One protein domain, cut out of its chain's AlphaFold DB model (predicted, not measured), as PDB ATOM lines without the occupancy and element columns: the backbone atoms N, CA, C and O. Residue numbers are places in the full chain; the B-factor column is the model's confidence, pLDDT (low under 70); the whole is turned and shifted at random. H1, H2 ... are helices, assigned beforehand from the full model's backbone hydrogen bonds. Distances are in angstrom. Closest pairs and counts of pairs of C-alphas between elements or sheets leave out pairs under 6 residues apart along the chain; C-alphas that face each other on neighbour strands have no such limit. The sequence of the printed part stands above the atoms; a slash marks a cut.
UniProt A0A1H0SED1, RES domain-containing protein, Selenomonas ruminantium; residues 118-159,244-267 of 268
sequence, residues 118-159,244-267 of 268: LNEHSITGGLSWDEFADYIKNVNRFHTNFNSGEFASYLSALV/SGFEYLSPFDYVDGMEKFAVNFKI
ATOM      1  N   LEU A 118      29.961 -36.927  12.426       91.75
ATOM      2  CA  LEU A 118      28.751 -36.689  13.213       91.75
ATOM      3  C   LEU A 118      28.905 -35.472  14.126       91.75
ATOM      4  O   LEU A 118      28.004 -34.639  14.187       91.75
ATOM      5  N   ASN A 119      30.035 -35.342  14.819       90.50
ATOM      6  CA  ASN A 119      30.297 -34.198  15.689       90.50
ATOM      7  C   ASN A 119      30.364 -32.884  14.901       90.50
ATOM      8  O   ASN A 119      29.870 -31.861  15.381       90.50
ATOM      9  N   GLU A 120      30.947 -32.907  13.700       92.06
ATOM     10  CA  GLU A 120      31.081 -31.722  12.856       92.06
ATOM     11  C   GLU A 120      29.773 -31.347  12.148       92.06
ATOM     12  O   GLU A 120      29.446 -30.165  12.084       92.06
ATOM     13  N   HIS A 121      29.000 -32.309  11.639       93.12
ATOM     14  CA  HIS A 121      27.879 -32.030  10.731       93.12
ATOM     15  C   HIS A 121      26.485 -32.266  11.321       93.12
ATOM     16  O   HIS A 121      25.484 -31.863  10.722       93.12
ATOM     17  N   SER A 122      26.385 -32.863  12.509       92.69
ATOM     18  CA  SER A 122      25.122 -32.917  13.242       92.69
ATOM     19  C   SER A 122      24.777 -31.564  13.863       92.69
ATOM     20  O   SER A 122      25.580 -30.944  14.562       92.69
ATOM     21  N   ILE A 123      23.517 -31.156  13.720       92.69
ATOM     22  CA  ILE A 123      22.929 -30.003  14.410       92.69
ATOM     23  C   ILE A 123      23.072 -30.125  15.937       92.69
ATOM     24  O   ILE A 123      23.262 -29.119  16.627       92.69
ATOM     25  N   THR A 124      22.998 -31.339  16.480       92.38
ATOM     26  CA  THR A 124      23.076 -31.608  17.925       92.38
ATOM     27  C   THR A 124      24.504 -31.835  18.425       92.38
ATOM     28  O   THR A 124      24.679 -32.070  19.621       92.38
ATOM     29  N   GLY A 125      25.518 -31.741  17.552       89.50
ATOM     30  CA  GLY A 125      26.924 -31.940  17.914       89.50
ATOM     31  C   GLY A 125      27.214 -33.375  18.359       89.50
ATOM     32  O   GLY A 125      27.737 -33.583  19.449       89.50
ATOM     33  N   GLY A 126      26.778 -34.352  17.557       88.31
ATOM     34  CA  GLY A 126      26.981 -35.790  17.786       88.31
ATOM     35  C   GLY A 126      26.020 -36.459  18.775       88.31
ATOM     36  O   GLY A 126      25.945 -37.684  18.817       88.31
ATOM     37  N   LEU A 127      25.244 -35.688  19.541       89.56
ATOM     38  CA  LEU A 127      24.266 -36.230  20.491       89.56
ATOM     39  C   LEU A 127      23.001 -36.739  19.791       89.56
ATOM     40  O   LEU A 127      22.550 -36.154  18.804       89.56
ATOM     41  N   SER A 128      22.342 -37.747  20.361       89.94
ATOM     42  CA  SER A 128      20.959 -38.056  19.984       89.94
ATOM     43  C   SER A 128      20.016 -36.894  20.331       89.94
ATOM     44  O   SER A 128      20.332 -36.024  21.152       89.94
ATOM     45  N   TRP A 129      18.822 -36.876  19.730       90.50
ATOM     46  CA  TRP A 129      17.819 -35.854  20.038       90.50
ATOM     47  C   TRP A 129      17.449 -35.826  21.524       90.50
ATOM     48  O   TRP A 129      17.331 -34.746  22.102       90.50
ATOM     49  N   ASP A 130      17.305 -36.993  22.155       92.56
ATOM     50  CA  ASP A 130      16.922 -37.089  23.564       92.56
ATOM     51  C   ASP A 130      18.028 -36.578  24.491       92.56
ATOM     52  O   ASP A 130      17.745 -35.806  25.409       92.56
ATOM     53  N   GLU A 131      19.288 -36.923  24.217       92.56
ATOM     54  CA  GLU A 131      20.444 -36.413  24.966       92.56
ATOM     55  C   GLU A 131      20.589 -34.900  24.804       92.56
ATOM     56  O   GLU A 131      20.741 -34.176  25.790       92.56
ATOM     57  N   PHE A 132      20.483 -34.397  23.571       92.62
ATOM     58  CA  PHE A 132      20.529 -32.963  23.306       92.62
ATOM     59  C   PHE A 132      19.377 -32.229  24.003       92.62
ATOM     60  O   PHE A 132      19.586 -31.190  24.639       92.62
ATOM     61  N   ALA A 133      18.161 -32.774  23.921       92.38
ATOM     62  CA  ALA A 133      16.974 -32.205  24.539       92.38
ATOM     63  C   ALA A 133      17.068 -32.198  26.070       92.38
ATOM     64  O   ALA A 133      16.637 -31.223  26.690       92.38
ATOM     65  N   ASP A 134      17.602 -33.253  26.683       94.00
ATOM     66  CA  ASP A 134      17.863 -33.303  28.120       94.00
ATOM     67  C   ASP A 134      18.912 -32.260  28.519       94.00
ATOM     68  O   ASP A 134      18.668 -31.439  29.405       94.00
ATOM     69  N   TYR A 135      20.018 -32.188  27.777       92.88
ATOM     70  CA  TYR A 135      21.101 -31.248  28.037       92.88
ATOM     71  C   TYR A 135      20.628 -29.785  28.026       92.88
ATOM     72  O   TYR A 135      20.894 -29.036  28.972       92.88
ATOM     73  N   ILE A 136      19.866 -29.362  27.008       91.88
ATOM     74  CA  ILE A 136      19.356 -27.978  26.931       91.88
ATOM     75  C   ILE A 136      18.300 -27.669  28.002       91.88
ATOM     76  O   ILE A 136      18.096 -26.500  28.344       91.88
ATOM     77  N   LYS A 137      17.583 -28.684  28.501       91.44
ATOM     78  CA  LYS A 137      16.531 -28.515  29.515       91.44
ATOM     79  C   LYS A 137      17.107 -28.490  30.926       91.44
ATOM     80  O   LYS A 137      16.656 -27.675  31.729       91.44
ATOM     81  N   ASN A 138      18.081 -29.355  31.203       94.19
ATOM     82  CA  ASN A 138      18.494 -29.708  32.558       94.19
ATOM     83  C   ASN A 138      19.957 -29.362  32.879       94.19
ATOM     84  O   ASN A 138      20.296 -29.277  34.057       94.19
ATOM     85  N   VAL A 139      20.812 -29.123  31.876       91.12
ATOM     86  CA  VAL A 139      22.250 -28.865  32.079       91.12
ATOM     87  C   VAL A 139      22.626 -27.430  31.709       91.12
ATOM     88  O   VAL A 139      22.974 -26.636  32.583       91.12
ATOM     89  N   ASN A 140      22.552 -27.061  30.427       88.62
ATOM     90  CA  ASN A 140      22.901 -25.718  29.964       88.62
ATOM     91  C   ASN A 140      22.071 -25.332  28.739       88.62
ATOM     92  O   ASN A 140      22.280 -25.835  27.644       88.62
ATOM     93  N   ARG A 141      21.136 -24.397  28.917       83.81
ATOM     94  CA  ARG A 141      20.206 -23.981  27.859       83.81
ATOM     95  C   ARG A 141      20.827 -23.076  26.791       83.81
ATOM     96  O   ARG A 141      20.334 -23.050  25.669       83.81
ATOM     97  N   PHE A 142      21.826 -22.269  27.153       79.81
ATOM     98  CA  PHE A 142      22.229 -21.104  26.349       79.81
ATOM     99  C   PHE A 142      23.614 -21.225  25.705       79.81
ATOM    100  O   PHE A 142      23.876 -20.509  24.744       79.81
ATOM    101  N   HIS A 143      24.483 -22.111  26.199       76.44
ATOM    102  CA  HIS A 143      25.841 -22.295  25.675       76.44
ATOM    103  C   HIS A 143      26.096 -23.778  25.399       76.44
ATOM    104  O   HIS A 143      26.815 -24.443  26.142       76.44
ATOM    105  N   THR A 144      25.428 -24.303  24.376       81.00
ATOM    106  CA  THR A 144      25.528 -25.708  23.969       81.00
ATOM    107  C   THR A 144      26.485 -25.880  22.798       81.00
ATOM    108  O   THR A 144      26.743 -24.929  22.062       81.00
ATOM    109  N   ASN A 145      26.943 -27.113  22.570       80.38
ATOM    110  CA  ASN A 145      27.700 -27.504  21.371       80.38
ATOM    111  C   ASN A 145      26.793 -27.666  20.134       80.38
ATOM    112  O   ASN A 145      27.060 -28.467  19.247       80.38
ATOM    113  N   PHE A 146      25.687 -26.925  20.095       89.62
ATOM    114  CA  PHE A 146      24.751 -26.916  18.983       89.62
ATOM    115  C   PHE A 146      25.418 -26.338  17.736       89.62
ATOM    116  O   PHE A 146      25.890 -25.193  17.753       89.62
ATOM    117  N   ASN A 147      25.398 -27.089  16.635       91.69
ATOM    118  CA  ASN A 147      25.950 -26.602  15.384       91.69
ATOM    119  C   ASN A 147      24.954 -25.672  14.679       91.69
ATOM    120  O   ASN A 147      24.134 -26.066  13.848       91.69
ATOM    121  N   SER A 148      25.046 -24.386  15.021       90.50
ATOM    122  CA  SER A 148      24.192 -23.349  14.435       90.50
ATOM    123  C   SER A 148      24.393 -23.148  12.929       90.50
ATOM    124  O   SER A 148      23.462 -22.684  12.270       90.50
ATOM    125  N   GLY A 149      25.567 -23.497  12.390       91.56
ATOM    126  CA  GLY A 149      25.853 -23.429  10.957       91.56
ATOM    127  C   GLY A 149      25.053 -24.477  10.195       91.56
ATOM    128  O   GLY A 149      24.257 -24.121   9.330       91.56
ATOM    129  N   GLU A 150      25.173 -25.738  10.607       91.44
ATOM    130  CA  GLU A 150      24.419 -26.854  10.017       91.44
ATOM    131  C   GLU A 150      22.907 -26.656  10.190       91.44
ATOM    132  O   GLU A 150      22.130 -26.878   9.261       91.44
ATOM    133  N   PHE A 151      22.463 -26.105  11.328       90.56
ATOM    134  CA  PHE A 151      21.052 -25.752  11.486       90.56
ATOM    135  C   PHE A 151      20.612 -24.656  10.516       90.56
ATOM    136  O   PHE A 151      19.549 -24.765   9.910       90.56
ATOM    137  N   ALA A 152      21.405 -23.595  10.342       90.56
ATOM    138  CA  ALA A 152      21.081 -22.522   9.406       90.56
ATOM    139  C   ALA A 152      21.009 -23.034   7.958       90.56
ATOM    140  O   ALA A 152      20.082 -22.659   7.231       90.56
ATOM    141  N   SER A 153      21.933 -23.913   7.573       88.88
ATOM    142  CA  SER A 153      21.918 -24.631   6.301       88.88
ATOM    143  C   SER A 153      20.640 -25.444   6.123       88.88
ATOM    144  O   SER A 153      19.934 -25.267   5.128       88.88
ATOM    145  N   TYR A 154      20.247 -26.214   7.138       88.38
ATOM    146  CA  TYR A 154      18.997 -26.971   7.128       88.38
ATOM    147  C   TYR A 154      17.752 -26.092   7.005       88.38
ATOM    148  O   TYR A 154      16.872 -26.342   6.178       88.38
ATOM    149  N   LEU A 155      17.694 -24.988   7.750       88.88
ATOM    150  CA  LEU A 155      16.589 -24.036   7.659       88.88
ATOM    151  C   LEU A 155      16.512 -23.328   6.300       88.88
ATOM    152  O   LEU A 155      15.427 -22.888   5.905       88.88
ATOM    153  N   SER A 156      17.630 -23.198   5.580       88.62
ATOM    154  CA  SER A 156      17.667 -22.538   4.272       88.62
ATOM    155  C   SER A 156      16.818 -23.270   3.227       88.62
ATOM    156  O   SER A 156      16.200 -22.626   2.373       88.62
ATOM    157  N   ALA A 157      16.694 -24.592   3.362       86.19
ATOM    158  CA  ALA A 157      15.884 -25.427   2.486       86.19
ATOM    159  C   ALA A 157      14.377 -25.362   2.822       86.19
ATOM    160  O   ALA A 157      13.527 -25.703   2.001       86.19
ATOM    161  N   LEU A 158      14.021 -24.833   4.000       88.19
ATOM    162  CA  LEU A 158      12.643 -24.668   4.479       88.19
ATOM    163  C   LEU A 158      12.097 -23.249   4.257       88.19
ATOM    164  O   LEU A 158      11.128 -22.822   4.892       88.19
ATOM    165  N   VAL A 159      12.720 -22.462   3.381       90.81
ATOM    166  CA  VAL A 159      12.335 -21.065   3.180       90.81
ATOM    167  C   VAL A 159      11.041 -20.942   2.376       90.81
ATOM    168  O   VAL A 159      10.937 -21.345   1.220       90.81
ATOM    169  N   SER A 244       7.144 -26.191   9.745       85.12
ATOM    170  CA  SER A 244       6.230 -27.330   9.541       85.12
ATOM    171  C   SER A 244       6.682 -28.257   8.406       85.12
ATOM    172  O   SER A 244       6.143 -29.347   8.243       85.12
ATOM    173  N   GLY A 245       7.681 -27.828   7.626       80.38
ATOM    174  CA  GLY A 245       8.183 -28.546   6.460       80.38
ATOM    175  C   GLY A 245       9.296 -29.558   6.735       80.38
ATOM    176  O   GLY A 245       9.696 -30.223   5.786       80.38
ATOM    177  N   PHE A 246       9.797 -29.687   7.975       80.25
ATOM    178  CA  PHE A 246      10.960 -30.538   8.299       80.25
ATOM    179  C   PHE A 246      10.820 -31.965   7.766       80.25
ATOM    180  O   PHE A 246      11.730 -32.464   7.114       80.25
ATOM    181  N   GLU A 247       9.663 -32.591   7.986       73.38
ATOM    182  CA  GLU A 247       9.419 -33.983   7.589       73.38
ATOM    183  C   GLU A 247       9.283 -34.192   6.074       73.38
ATOM    184  O   GLU A 247       9.302 -35.329   5.608       73.38
ATOM    185  N   TYR A 248       9.097 -33.110   5.315       78.19
ATOM    186  CA  TYR A 248       8.861 -33.135   3.872       78.19
ATOM    187  C   TYR A 248      10.065 -32.636   3.075       78.19
ATOM    188  O   TYR A 248       9.952 -32.458   1.858       78.19
ATOM    189  N   LEU A 249      11.184 -32.356   3.749       86.75
ATOM    190  CA  LEU A 249      12.383 -31.897   3.077       86.75
ATOM    191  C   LEU A 249      12.973 -33.039   2.248       86.75
ATOM    192  O   LEU A 249      13.142 -34.157   2.731       86.75
ATOM    193  N   SER A 250      13.254 -32.741   0.985       90.56
ATOM    194  CA  SER A 250      13.865 -33.695   0.072       90.56
ATOM    195  C   SER A 250      15.385 -33.630   0.197       90.56
ATOM    196  O   SER A 250      15.923 -32.521   0.117       90.56
ATOM    197  N   PRO A 251      16.101 -34.765   0.292       92.19
ATOM    198  CA  PRO A 251      17.561 -34.749   0.217       92.19
ATOM    199  C   PRO A 251      18.074 -34.170  -1.106       92.19
ATOM    200  O   PRO A 251      19.134 -33.558  -1.139       92.19
ATOM    201  N   PHE A 252      17.289 -34.275  -2.183       92.00
ATOM    202  CA  PHE A 252      17.648 -33.751  -3.505       92.00
ATOM    203  C   PHE A 252      17.598 -32.219  -3.599       92.00
ATOM    204  O   PHE A 252      18.140 -31.647  -4.542       92.00
ATOM    205  N   ASP A 253      16.936 -31.556  -2.646       88.44
ATOM    206  CA  ASP A 253      16.855 -30.095  -2.563       88.44
ATOM    207  C   ASP A 253      17.885 -29.516  -1.564       88.44
ATOM    208  O   ASP A 253      17.961 -28.297  -1.390       88.44
ATOM    209  N   TYR A 254      18.675 -30.368  -0.897       88.44
ATOM    210  CA  TYR A 254      19.647 -29.958   0.113       88.44
ATOM    211  C   TYR A 254      20.994 -29.581  -0.518       88.44
ATOM    212  O   TYR A 254      21.635 -30.388  -1.184       88.44
ATOM    213  N   VAL A 255      21.431 -28.337  -0.307       83.75
ATOM    214  CA  VAL A 255      22.584 -27.757  -1.024       83.75
ATOM    215  C   VAL A 255      23.933 -28.234  -0.478       83.75
ATOM    216  O   VAL A 255      24.897 -28.305  -1.235       83.75
ATOM    217  N   ASP A 256      24.001 -28.599   0.804       86.19
ATOM    218  CA  ASP A 256      25.274 -28.870   1.489       86.19
ATOM    219  C   ASP A 256      25.675 -30.359   1.498       86.19
ATOM    220  O   ASP A 256      26.598 -30.737   2.215       86.19
ATOM    221  N   GLY A 257      25.008 -31.194   0.693       89.75
ATOM    222  CA  GLY A 257      25.316 -32.624   0.530       89.75
ATOM    223  C   GLY A 257      24.313 -33.557   1.217       89.75
ATOM    224  O   GLY A 257      23.815 -33.280   2.310       89.75
ATOM    225  N   MET A 258      23.989 -34.675   0.562       91.69
ATOM    226  CA  MET A 258      22.982 -35.617   1.068       91.69
ATOM    227  C   MET A 258      23.475 -36.410   2.283       91.69
ATOM    228  O   MET A 258      22.662 -36.829   3.100       91.69
ATOM    229  N   GLU A 259      24.786 -36.551   2.446       91.44
ATOM    230  CA  GLU A 259      25.454 -37.144   3.605       91.44
ATOM    231  C   GLU A 259      25.143 -36.320   4.863       91.44
ATOM    232  O   GLU A 259      24.640 -36.837   5.863       91.44
ATOM    233  N   LYS A 260      25.320 -34.992   4.781       91.62
ATOM    234  CA  LYS A 260      24.959 -34.061   5.863       91.62
ATOM    235  C   LYS A 260      23.461 -34.035   6.127       91.62
ATOM    236  O   LYS A 260      23.029 -33.934   7.279       91.62
ATOM    237  N   PHE A 261      22.654 -34.124   5.072       91.62
ATOM    238  CA  PHE A 261      21.214 -34.268   5.234       91.62
ATOM    239  C   PHE A 261      20.878 -35.555   6.001       91.62
ATOM    240  O   PHE A 261      20.087 -35.492   6.936       91.62
ATOM    241  N   ALA A 262      21.495 -36.694   5.665       91.12
ATOM    242  CA  ALA A 262      21.225 -37.987   6.293       91.12
ATOM    243  C   ALA A 262      21.496 -37.970   7.805       91.12
ATOM    244  O   ALA A 262      20.678 -38.479   8.577       91.12
ATOM    245  N   VAL A 263      22.599 -37.339   8.228       90.69
ATOM    246  CA  VAL A 263      22.943 -37.164   9.653       90.69
ATOM    247  C   VAL A 263      21.825 -36.443  10.401       90.69
ATOM    248  O   VAL A 263      21.414 -36.864  11.479       90.69
ATOM    249  N   ASN A 264      21.302 -35.369   9.814       89.00
ATOM    250  CA  ASN A 264      20.334 -34.498  10.472       89.00
ATOM    251  C   ASN A 264      18.888 -34.978  10.328       89.00
ATOM    252  O   ASN A 264      18.064 -34.730  11.205       89.00
ATOM    253  N   PHE A 265      18.574 -35.703   9.258       84.94
ATOM    254  CA  PHE A 265      17.246 -36.247   9.013       84.94
ATOM    255  C   PHE A 265      16.853 -37.299  10.052       84.94
ATOM    256  O   PHE A 265      15.689 -37.380  10.418       84.94
ATOM    257  N   LYS A 266      17.816 -38.070  10.578       73.50
ATOM    258  CA  LYS A 266      17.559 -39.057  11.643       73.50
ATOM    259  C   LYS A 266      17.353 -38.439  13.030       73.50
ATOM    260  O   LYS A 266      16.906 -39.139  13.935       73.50
ATOM    261  N   ILE A 267      17.690 -37.161  13.210       74.38
ATOM    262  CA  ILE A 267      17.533 -36.451  14.487       74.38
ATOM    263  C   ILE A 267      16.083 -35.980  14.689       74.38
ATOM    264  O   ILE A 267      15.637 -35.897  15.834       74.38
TER     265      ILE A 267
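Overview. This is residues 118 to 159 and 244 to 267 of the 268 residues of the protein "RES domain-containing protein" of Selenomonas ruminantium (UniProt A0A1H0SED1). A small, only just elongated body of short helices with few contacts between them: H2, the longest helix, makes one end, apart from the others, H1 lies about midway along the length at one side, and H3 and H4 lie toward the other end, each with residues near H1. H3 and H4 stand about perpendicular, and the unnamed stretch of residues 244 to 257 lies at the end away from H2. The 66 printed residues hold four named helices, in the order H1, H2, H3, H4, and no named strand; the class is all helix, with 32 residues, under half, in named elements. The whole is compact, with a radius of gyration of the C-alphas of 12.1 A, and only just elongated, spanning 36 by 24 by 18 A.

Along the chain. Find C-alpha 118 at (28.751, -36.689, 13.213); from there H1 runs through residues 118 to 121, 5.4 A. Next comes H2, residues 129 to 139, 14.6 A, beginning at C-alpha 129 at (17.819, -35.854, 20.038). H3 takes residues 148 to 156, 12.1 A. Beyond the cut, H4 takes residues 258 to 265, 9.8 A, ending at C-alpha 265 at (17.246, -36.247, 9.013).

Arrangement. Look first at H1 and H4, which touch; their closest C-alphas, those of His 121 and Lys 260, are 6.0 A apart. H1 and H3 are close but not clearly touching, with the closest C-alphas, of His 121 and Glu 150, 6.3 A apart. H3 and H4 are also close but not clearly touching: the closest C-alphas, of Tyr 154 and Phe 261, are 7.9 A apart, and their lines are about perpendicular at 81 degrees. H2 is apart from H1, H3 and H4. In H2, H3 and H4 every O i to N i+4 pair is within hydrogen-bond range; H1 is too short for such a pair.

Size, cuts and confidence. The C-alphas of Asn 138 and Phe 252, the two farthest apart, are 36.3 A apart. Residues 160 to 243 are not printed, and C-alphas 159 and 244 stand 10.8 A apart across the cut. The links H1 to H2 and H2 to H3 are short; H3 to H4 is the link across the cut. The mean pLDDT of the printed part is 88.3, and no printed residue is under 70.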